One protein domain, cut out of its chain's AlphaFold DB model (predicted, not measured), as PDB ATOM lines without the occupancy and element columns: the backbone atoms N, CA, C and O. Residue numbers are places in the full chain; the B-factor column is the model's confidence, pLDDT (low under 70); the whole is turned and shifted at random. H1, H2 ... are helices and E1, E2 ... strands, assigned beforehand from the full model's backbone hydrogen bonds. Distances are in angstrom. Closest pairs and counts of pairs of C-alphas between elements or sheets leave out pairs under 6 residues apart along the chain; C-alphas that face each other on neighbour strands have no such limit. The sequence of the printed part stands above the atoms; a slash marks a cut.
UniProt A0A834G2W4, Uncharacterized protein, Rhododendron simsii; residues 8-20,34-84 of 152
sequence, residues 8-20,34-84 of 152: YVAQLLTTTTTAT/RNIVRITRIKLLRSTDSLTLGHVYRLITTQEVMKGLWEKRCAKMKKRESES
ATOM      1  N   TYR A   8     106.702 159.797 161.374       95.44
ATOM      2  CA  TYR A   8     107.520 159.433 162.518       95.44
ATOM      3  C   TYR A   8     108.906 159.027 162.034       95.44
ATOM      4  O   TYR A   8     109.069 158.557 160.910       95.44
ATOM      5  N   VAL A   9     109.911 159.165 162.891       95.19
ATOM      6  CA  VAL A   9     111.238 158.614 162.607       95.19
ATOM      7  C   VAL A   9     111.383 157.295 163.341       95.19
ATOM      8  O   VAL A   9     110.973 157.165 164.495       95.19
ATOM      9  N   ALA A  10     111.975 156.313 162.678       95.00
ATOM     10  CA  ALA A  10     112.306 155.037 163.276       95.00
ATOM     11  C   ALA A  10     113.775 154.685 163.057       95.00
ATOM     12  O   ALA A  10     114.323 154.920 161.984       95.00
ATOM     13  N   GLN A  11     114.395 154.094 164.072       95.12
ATOM     14  CA  GLN A  11     115.742 153.547 164.020       95.12
ATOM     15  C   GLN A  11     115.671 152.108 163.520       95.12
ATOM     16  O   GLN A  11     114.945 151.281 164.088       95.12
ATOM     17  N   LEU A  12     116.428 151.803 162.472       93.19
ATOM     18  CA  LEU A  12     116.571 150.444 161.969       93.19
ATOM     19  C   LEU A  12     117.628 149.724 162.807       93.19
ATOM     20  O   LEU A  12     118.785 150.136 162.848       93.19
ATOM     21  N   LEU A  13     117.227 148.645 163.479       90.00
ATOM     22  CA  LEU A  13     118.152 147.735 164.146       90.00
ATOM     23  C   LEU A  13     118.405 146.559 163.210       90.00
ATOM     24  O   LEU A  13     117.593 145.637 163.069       90.00
ATOM     25  N   THR A  14     119.536 146.633 162.530       80.94
ATOM     26  CA  THR A  14     119.966 145.661 161.533       80.94
ATOM     27  C   THR A  14     120.973 144.708 162.152       80.94
ATOM     28  O   THR A  14     121.894 145.147 162.838       80.94
ATOM     29  N   THR A  15     120.845 143.414 161.874       63.78
ATOM     30  CA  THR A  15     121.967 142.483 162.029       63.78
ATOM     31  C   THR A  15     122.528 142.231 160.643       63.78
ATOM     32  O   THR A  15     121.871 141.609 159.808       63.78
ATOM     33  N   THR A  16     123.724 142.736 160.370       57.00
ATOM     34  CA  THR A  16     124.468 142.407 159.154       57.00
ATOM     35  C   THR A  16     124.896 140.945 159.222       57.00
ATOM     36  O   THR A  16     125.923 140.619 159.805       57.00
ATOM     37  N   THR A  17     124.109 140.043 158.640       49.62
ATOM     38  CA  THR A  17     124.653 138.768 158.167       49.62
ATOM     39  C   THR A  17     125.217 139.034 156.784       49.62
ATOM     40  O   THR A  17     124.439 139.282 155.860       49.62
ATOM     41  N   THR A  18     126.540 139.015 156.640       47.84
ATOM     42  CA  THR A  18     127.188 138.912 155.333       47.84
ATOM     43  C   THR A  18     126.704 137.614 154.697       47.84
ATOM     44  O   THR A  18     127.186 136.534 155.027       47.84
ATOM     45  N   ALA A  19     125.685 137.693 153.844       50.84
ATOM     46  CA  ALA A  19     125.385 136.600 152.942       50.84
ATOM     47  C   ALA A  19     126.516 136.603 151.910       50.84
ATOM     48  O   ALA A  19     126.449 137.324 150.918       50.84
ATOM     49  N   THR A  20     127.592 135.865 152.187       41.94
ATOM     50  CA  THR A  20     128.512 135.431 151.137       41.94
ATOM     51  C   THR A  20     127.658 134.674 150.135       41.94
ATOM     52  O   THR A  20     127.087 133.630 150.456       41.94
ATOM     53  N   ARG A  34     123.893 146.149 145.889       61.47
ATOM     54  CA  ARG A  34     122.893 146.311 146.938       61.47
ATOM     55  C   ARG A  34     123.193 145.261 147.986       61.47
ATOM     56  O   ARG A  34     122.664 144.156 147.951       61.47
ATOM     57  N   ASN A  35     124.067 145.624 148.915       61.06
ATOM     58  CA  ASN A  35     124.183 144.953 150.195       61.06
ATOM     59  C   ASN A  35     122.773 144.868 150.798       61.06
ATOM     60  O   ASN A  35     122.225 145.868 151.264       61.06
ATOM     61  N   ILE A  36     122.144 143.692 150.719       67.50
ATOM     62  CA  ILE A  36     120.798 143.474 151.251       67.50
ATOM     63  C   ILE A  36     120.927 143.417 152.770       67.50
ATOM     64  O   ILE A  36     121.235 142.382 153.360       67.50
ATOM     65  N   VAL A  37     120.715 144.560 153.418       68.19
ATOM     66  CA  VAL A  37     120.723 144.649 154.874       68.19
ATOM     67  C   VAL A  37     119.413 144.069 155.408       68.19
ATOM     68  O   VAL A  37     118.335 144.631 155.207       68.19
ATOM     69  N   ARG A  38     119.495 142.933 156.110       78.38
ATOM     70  CA  ARG A  38     118.342 142.348 156.806       78.38
ATOM     71  C   ARG A  38     118.036 143.169 158.058       78.38
ATOM     72  O   ARG A  38     118.829 143.233 159.000       78.38
ATOM     73  N   ILE A  39     116.877 143.820 158.057       78.81
ATOM     74  CA  ILE A  39     116.366 144.555 159.216       78.81
ATOM     75  C   ILE A  39     115.726 143.546 160.164       78.81
ATOM     76  O   ILE A  39     114.768 142.867 159.803       78.81
ATOM     77  N   THR A  40     116.241 143.466 161.387       79.75
ATOM     78  CA  THR A  40     115.794 142.473 162.375       79.75
ATOM     79  C   THR A  40     114.737 143.062 163.288       79.75
ATOM     80  O   THR A  40     113.787 142.384 163.679       79.75
ATOM     81  N   ARG A  41     114.898 144.337 163.656       86.69
ATOM     82  CA  ARG A  41     113.952 145.077 164.494       86.69
ATOM     83  C   ARG A  41     113.911 146.533 164.060       86.69
ATOM     84  O   ARG A  41     114.873 147.069 163.521       86.69
ATOM     85  N   ILE A  42     112.796 147.188 164.339       91.38
ATOM     86  CA  ILE A  42     112.626 148.616 164.101       91.38
ATOM     87  C   ILE A  42     112.105 149.271 165.373       91.38
ATOM     88  O   ILE A  42     111.218 148.730 166.039       91.38
ATOM     89  N   LYS A  43     112.680 150.416 165.739       93.75
ATOM     90  CA  LYS A  43     112.278 151.181 166.920       93.75
ATOM     91  C   LYS A  43     111.703 152.514 166.476       93.75
ATOM     92  O   LYS A  43     112.427 153.336 165.933       93.75
ATOM     93  N   LEU A  44     110.419 152.730 166.733       95.62
ATOM     94  CA  LEU A  44     109.780 154.026 166.525       95.62
ATOM     95  C   LEU A  44     110.290 155.019 167.580       95.62
ATOM     96  O   LEU A  44     110.234 154.713 168.774       95.62
ATOM     97  N   LEU A  45     110.798 156.175 167.154       95.00
ATOM     98  CA  LEU A  45     111.249 157.232 168.058       95.00
ATOM     99  C   LEU A  45     110.100 158.167 168.426       95.00
ATOM    100  O   LEU A  45     109.188 158.415 167.632       95.00
ATOM    101  N   ARG A  46     110.180 158.733 169.629       92.94
ATOM    102  CA  ARG A  46     109.315 159.842 170.043       92.94
ATOM    103  C   ARG A  46     109.839 161.161 169.486       92.94
ATOM    104  O   ARG A  46     111.004 161.295 169.128       92.94
ATOM    105  N   SER A  47     108.982 162.175 169.495       91.31
ATOM    106  CA  SER A  47     109.336 163.535 169.075       91.31
ATOM    107  C   SER A  47     110.418 164.194 169.940       91.31
ATOM    108  O   SER A  47     111.057 165.134 169.473       91.31
ATOM    109  N   THR A  48     110.594 163.714 171.176       92.31
ATOM    110  CA  THR A  48     111.600 164.157 172.153       92.31
ATOM    111  C   THR A  48     112.938 163.444 172.011       92.31
ATOM    112  O   THR A  48     113.914 163.862 172.624       92.31
ATOM    113  N   ASP A  49     112.978 162.332 171.279       93.06
ATOM    114  CA  ASP A  49     114.185 161.525 171.182       93.06
ATOM    115  C   ASP A  49     115.141 162.161 170.156       93.06
ATOM    116  O   ASP A  49     114.727 162.631 169.093       93.06
ATOM    117  N   SER A  50     116.436 162.177 170.472       93.44
ATOM    118  CA  SER A  50     117.483 162.682 169.583       93.44
ATOM    119  C   SER A  50     117.964 161.601 168.614       93.44
ATOM    120  O   SER A  50     118.115 160.438 168.994       93.44
ATOM    121  N   LEU A  51     118.274 161.995 167.379       93.62
ATOM    122  CA  LEU A  51     118.933 161.122 166.407       93.62
ATOM    123  C   LEU A  51     120.438 161.126 166.679       93.62
ATOM    124  O   LEU A  51     121.055 162.188 166.712       93.62
ATOM    125  N   THR A  52     121.020 159.952 166.897       93.75
ATOM    126  CA  THR A  52     122.453 159.789 167.149       93.75
ATOM    127  C   THR A  52     123.168 159.370 165.872       93.75
ATOM    128  O   THR A  52     122.639 158.617 165.056       93.75
ATOM    129  N   LEU A  53     124.394 159.853 165.689       95.06
ATOM    130  CA  LEU A  53     125.211 159.483 164.538       95.06
ATOM    131  C   LEU A  53     125.527 157.975 164.543       95.06
ATOM    132  O   LEU A  53     125.548 157.336 165.596       95.06
ATOM    133  N   GLY A  54     125.762 157.405 163.360       92.62
ATOM    134  CA  GLY A  54     126.126 155.992 163.194       92.62
ATOM    135  C   GLY A  54     124.939 155.027 163.158       92.62
ATOM    136  O   GLY A  54     125.133 153.830 162.966       92.62
ATOM    137  N   HIS A  55     123.710 155.528 163.295       92.19
ATOM    138  CA  HIS A  55     122.501 154.730 163.140       92.19
ATOM    139  C   HIS A  55     121.759 155.069 161.855       92.19
ATOM    140  O   HIS A  55     121.805 156.193 161.356       92.19
ATOM    141  N   VAL A  56     121.023 154.083 161.348       92.88
ATOM    142  CA  VAL A  56     120.162 154.255 160.182       92.88
ATOM    143  C   VAL A  56     118.756 154.591 160.650       92.88
ATOM    144  O   VAL A  56     118.156 153.863 161.448       92.88
ATOM    145  N   TYR A  57     118.221 155.687 160.122       94.38
ATOM    146  CA  TYR A  57     116.873 156.148 160.411       94.38
ATOM    147  C   TYR A  57     116.019 156.154 159.150       94.38
ATOM    148  O   TYR A  57     116.498 156.457 158.060       94.38
ATOM    149  N   ARG A  58     114.735 155.839 159.311       94.12
ATOM    150  CA  ARG A  58     113.731 155.899 158.249       94.12
ATOM    151  C   ARG A  58     112.554 156.754 158.697       94.12
ATOM    152  O   ARG A  58     112.098 156.635 159.833       94.12
ATOM    153  N   LEU A  59     112.055 157.587 157.787       95.00
ATOM    154  CA  LEU A  59     110.753 158.227 157.939       95.00
ATOM    155  C   LEU A  59     109.654 157.214 157.627       95.00
ATOM    156  O   LEU A  59     109.698 156.524 156.610       95.00
ATOM    157  N   ILE A  60     108.688 157.127 158.527       94.75
ATOM    158  CA  ILE A  60     107.553 156.215 158.452       94.75
ATOM    159  C   ILE A  60     106.285 157.045 158.525       94.75
ATOM    160  O   ILE A  60     106.157 157.927 159.376       94.75
ATOM    161  N   THR A  61     105.337 156.756 157.650       96.62
ATOM    162  CA  THR A  61     104.040 157.431 157.648       96.62
ATOM    163  C   THR A  61     103.198 157.009 158.852       96.62
ATOM    164  O   THR A  61     103.306 155.900 159.378       96.62
ATOM    165  N   THR A  62     102.288 157.881 159.281       95.44
ATOM    166  CA  THR A  62     101.344 157.555 160.363       95.44
ATOM    167  C   THR A  62     100.514 156.311 160.034       95.44
ATOM    168  O   THR A  62     100.267 155.494 160.917       95.44
ATOM    169  N   GLN A  63     100.140 156.123 158.765       97.00
ATOM    170  CA  GLN A  63      99.370 154.964 158.310       97.00
ATOM    171  C   GLN A  63     100.122 153.647 158.525       97.00
ATOM    172  O   GLN A  63      99.546 152.704 159.067       97.00
ATOM    173  N   GLU A  64     101.411 153.585 158.179       95.44
ATOM    174  CA  GLU A  64     102.246 152.396 158.401       95.44
ATOM    175  C   GLU A  64     102.383 152.067 159.893       95.44
ATOM    176  O   GLU A  64     102.255 150.905 160.289       95.44
ATOM    177  N   VAL A  65     102.593 153.087 160.737       94.75
ATOM    178  CA  VAL A  65     102.680 152.900 162.195       94.75
ATOM    179  C   VAL A  65     101.369 152.355 162.748       94.75
ATOM    180  O   VAL A  65     101.376 151.389 163.517       94.75
ATOM    181  N   MET A  66     100.244 152.956 162.354       96.38
ATOM    182  CA  MET A  66      98.926 152.507 162.790       96.38
ATOM    183  C   MET A  66      98.671 151.076 162.326       96.38
ATOM    184  O   MET A  66      98.337 150.234 163.156       96.38
ATOM    185  N   LYS A  67      98.901 150.766 161.045       96.44
ATOM    186  CA  LYS A  67      98.744 149.418 160.481       96.44
ATOM    187  C   LYS A  67      99.527 148.377 161.282       96.44
ATOM    188  O   LYS A  67      98.941 147.402 161.745       96.44
ATOM    189  N   GLY A  68     100.811 148.628 161.547       93.19
ATOM    190  CA  GLY A  68     101.638 147.715 162.340       93.19
ATOM    191  C   GLY A  68     101.165 147.561 163.793       93.19
ATOM    192  O   GLY A  68     101.224 146.464 164.356       93.19
ATOM    193  N   LEU A  69     100.661 148.632 164.420       94.12
ATOM    194  CA  LEU A  69     100.124 148.570 165.782       94.12
ATOM    195  C   LEU A  69      98.806 147.785 165.847       94.12
ATOM    196  O   LEU A  69      98.626 146.977 166.763       94.12
ATOM    197  N   TRP A  70      97.917 147.992 164.874       95.06
ATOM    198  CA  TRP A  70      96.658 147.259 164.737       95.06
ATOM    199  C   TRP A  70      96.903 145.772 164.496       95.06
ATOM    200  O   TRP A  70      96.378 144.945 165.237       95.06
ATOM    201  N   GLU A  71      97.770 145.420 163.546       95.25
ATOM    202  CA  GLU A  71      98.149 144.029 163.266       95.25
ATOM    203  C   GLU A  71      98.723 143.340 164.506       95.25
ATOM    204  O   GLU A  71      98.281 142.253 164.889       95.25
ATOM    205  N   LYS A  72      99.650 144.010 165.204       91.88
ATOM    206  CA  LYS A  72     100.212 143.517 166.465       91.88
ATOM    207  C   LYS A  72      99.133 143.319 167.532       91.88
ATOM    208  O   LYS A  72      99.204 142.351 168.288       91.88
ATOM    209  N   ARG A  73      98.149 144.217 167.629       93.25
ATOM    210  CA  ARG A  73      97.032 144.089 168.580       93.25
ATOM    211  C   ARG A  73      96.146 142.890 168.234       93.25
ATOM    212  O   ARG A  73      95.888 142.077 169.119       93.25
ATOM    213  N   CYS A  74      95.750 142.744 166.972       90.94
ATOM    214  CA  CYS A  74      94.925 141.632 166.498       90.94
ATOM    215  C   CYS A  74      95.625 140.277 166.682       90.94
ATOM    216  O   CYS A  74      95.015 139.336 167.183       90.94
ATOM    217  N   ALA A  75      96.921 140.186 166.368       91.19
ATOM    218  CA  ALA A  75      97.706 138.966 166.574       91.19
ATOM    219  C   ALA A  75      97.784 138.566 168.059       91.19
ATOM    220  O   ALA A  75      97.703 137.386 168.397       91.19
ATOM    221  N   LYS A  76      97.898 139.547 168.966       88.81
ATOM    222  CA  LYS A  76      97.877 139.285 170.414       88.81
ATOM    223  C   LYS A  76      96.513 138.810 170.913       88.81
ATOM    224  O   LYS A  76      96.489 138.039 171.866       88.81
ATOM    225  N   MET A  77      95.415 139.263 170.311       84.94
ATOM    226  CA  MET A  77      94.060 138.835 170.678       84.94
ATOM    227  C   MET A  77      93.789 137.397 170.228       84.94
ATOM    228  O   MET A  77      93.464 136.567 171.068       84.94
ATOM    229  N   LYS A  78      94.087 137.069 168.961       78.38
ATOM    230  CA  LYS A  78      93.960 135.700 168.432       78.38
ATOM    231  C   LYS A  78      94.774 134.676 169.224       78.38
ATOM    232  O   LYS A  78      94.314 133.569 169.460       78.38
ATOM    233  N   LYS A  79      95.977 135.053 169.682       72.06
ATOM    234  CA  LYS A  79      96.797 134.175 170.526       72.06
ATOM    235  C   LYS A  79      96.137 133.884 171.881       72.06
ATOM    236  O   LYS A  79      96.220 132.758 172.353       72.06
ATOM    237  N   ARG A  80      95.496 134.881 172.503       71.12
ATOM    238  CA  ARG A  80      94.787 134.683 173.777       71.12
ATOM    239  C   ARG A  80      93.551 133.810 173.604       71.12
ATOM    240  O   ARG A  80      93.316 132.967 174.451       71.12
ATOM    241  N   GLU A  81      92.826 133.970 172.502       59.97
ATOM    242  CA  GLU A  81      91.697 133.096 172.163       59.97
ATOM    243  C   GLU A  81      92.166 131.644 171.980       59.97
ATOM    244  O   GLU A  81      91.638 130.759 172.645       59.97
ATOM    245  N   SER A  82      93.245 131.402 171.222       58.22
ATOM    246  CA  SER A  82      93.802 130.047 171.052       58.22
ATOM    247  C   SER A  82      94.402 129.437 172.329       58.22
ATOM    248  O   SER A  82      94.466 128.221 172.468       58.22
ATOM    249  N   GLU A  83      94.876 130.268 173.265       53.50
ATOM    250  CA  GLU A  83      95.432 129.819 174.553       53.50
ATOM    251  C   GLU A  83      94.316 129.547 175.579       53.50
ATOM    252  O   GLU A  83      94.456 128.650 176.406       53.50
ATOM    253  N   SER A  84      93.181 130.249 175.477       52.81
ATOM    254  CA  SER A  84      91.962 129.957 176.241       52.81
ATOM    255  C   SER A  84      91.196 128.736 175.713       52.81
ATOM    256  O   SER A  84      90.587 128.032 176.511       52.81
TER     257      SER A  84
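AT A GLANCE: This is residues 8 to 20 and 34 to 84 of the 152 residues of an uncharacterized protein of Rhododendron simsii (UniProt A0A834G2W4). A small, strongly twisted sheet of three strands has one long helix, H1, leaving the end of E3 as an arm, and its residues 66 to 84 stick out free of the rest. A long loop, residues 45 to 55, joins the two edges of the sheet, from E2 to E3. The printed part has 64 residues with three named strands and one named helix, in the order E1, E2, E3, H1; the sheet runs E2, E1, E3, antiparallel throughout, and the class is mixed. The whole is loose, with a radius of gyration of the C-alphas of 15.5 A, and flat, spanning 44 by 37 by 17 A.

HOW THE PARTS SIT: The inner strand is E1, residues 8 to 14. Its antiparallel neighbour E2, residues 39 to 44, runs at 152 degrees to it; N 11 and O 43 are 2.8 A apart, within hydrogen-bond range. Its other antiparallel neighbour, E3, residues 56 to 61, runs at 138 degrees to it, with N 10 and O 58 within range at 2.9 A. The edge strands E2 and E3 are apart. H1, residues 62 to 84, is only just on the sheet, with 5 pairs of C-alphas within 10 A, and only grazes it with residues 62 to 65. The closest C-alphas of E1 and H1 are those of Tyr 8 and Thr 62, 6.8 A apart. In H1 every O i to N i+4 pair is within hydrogen-bond range.

IN THESE COORDINATES: E1 begins at C-alpha 8, (107.520, 159.433, 162.518), and is 18.6 A long. E2 measures 13.7 A and E3 16.6 A. H1, 33.2 A long, ends at C-alpha 84, (91.962, 129.957, 176.241).

THE WHOLE: The C-alphas farthest apart, Leu 53 and Ser 84, are 46.0 A apart. Residues 21 to 33 are not printed; C-alphas 20 and 34 are 12.9 A apart across this cut. The link from E2 to E3 is long, and that from E3 to H1 is tight. The model's pLDDT is under 70 at residues 15 to 20, 34 to 37 and 81 to 84.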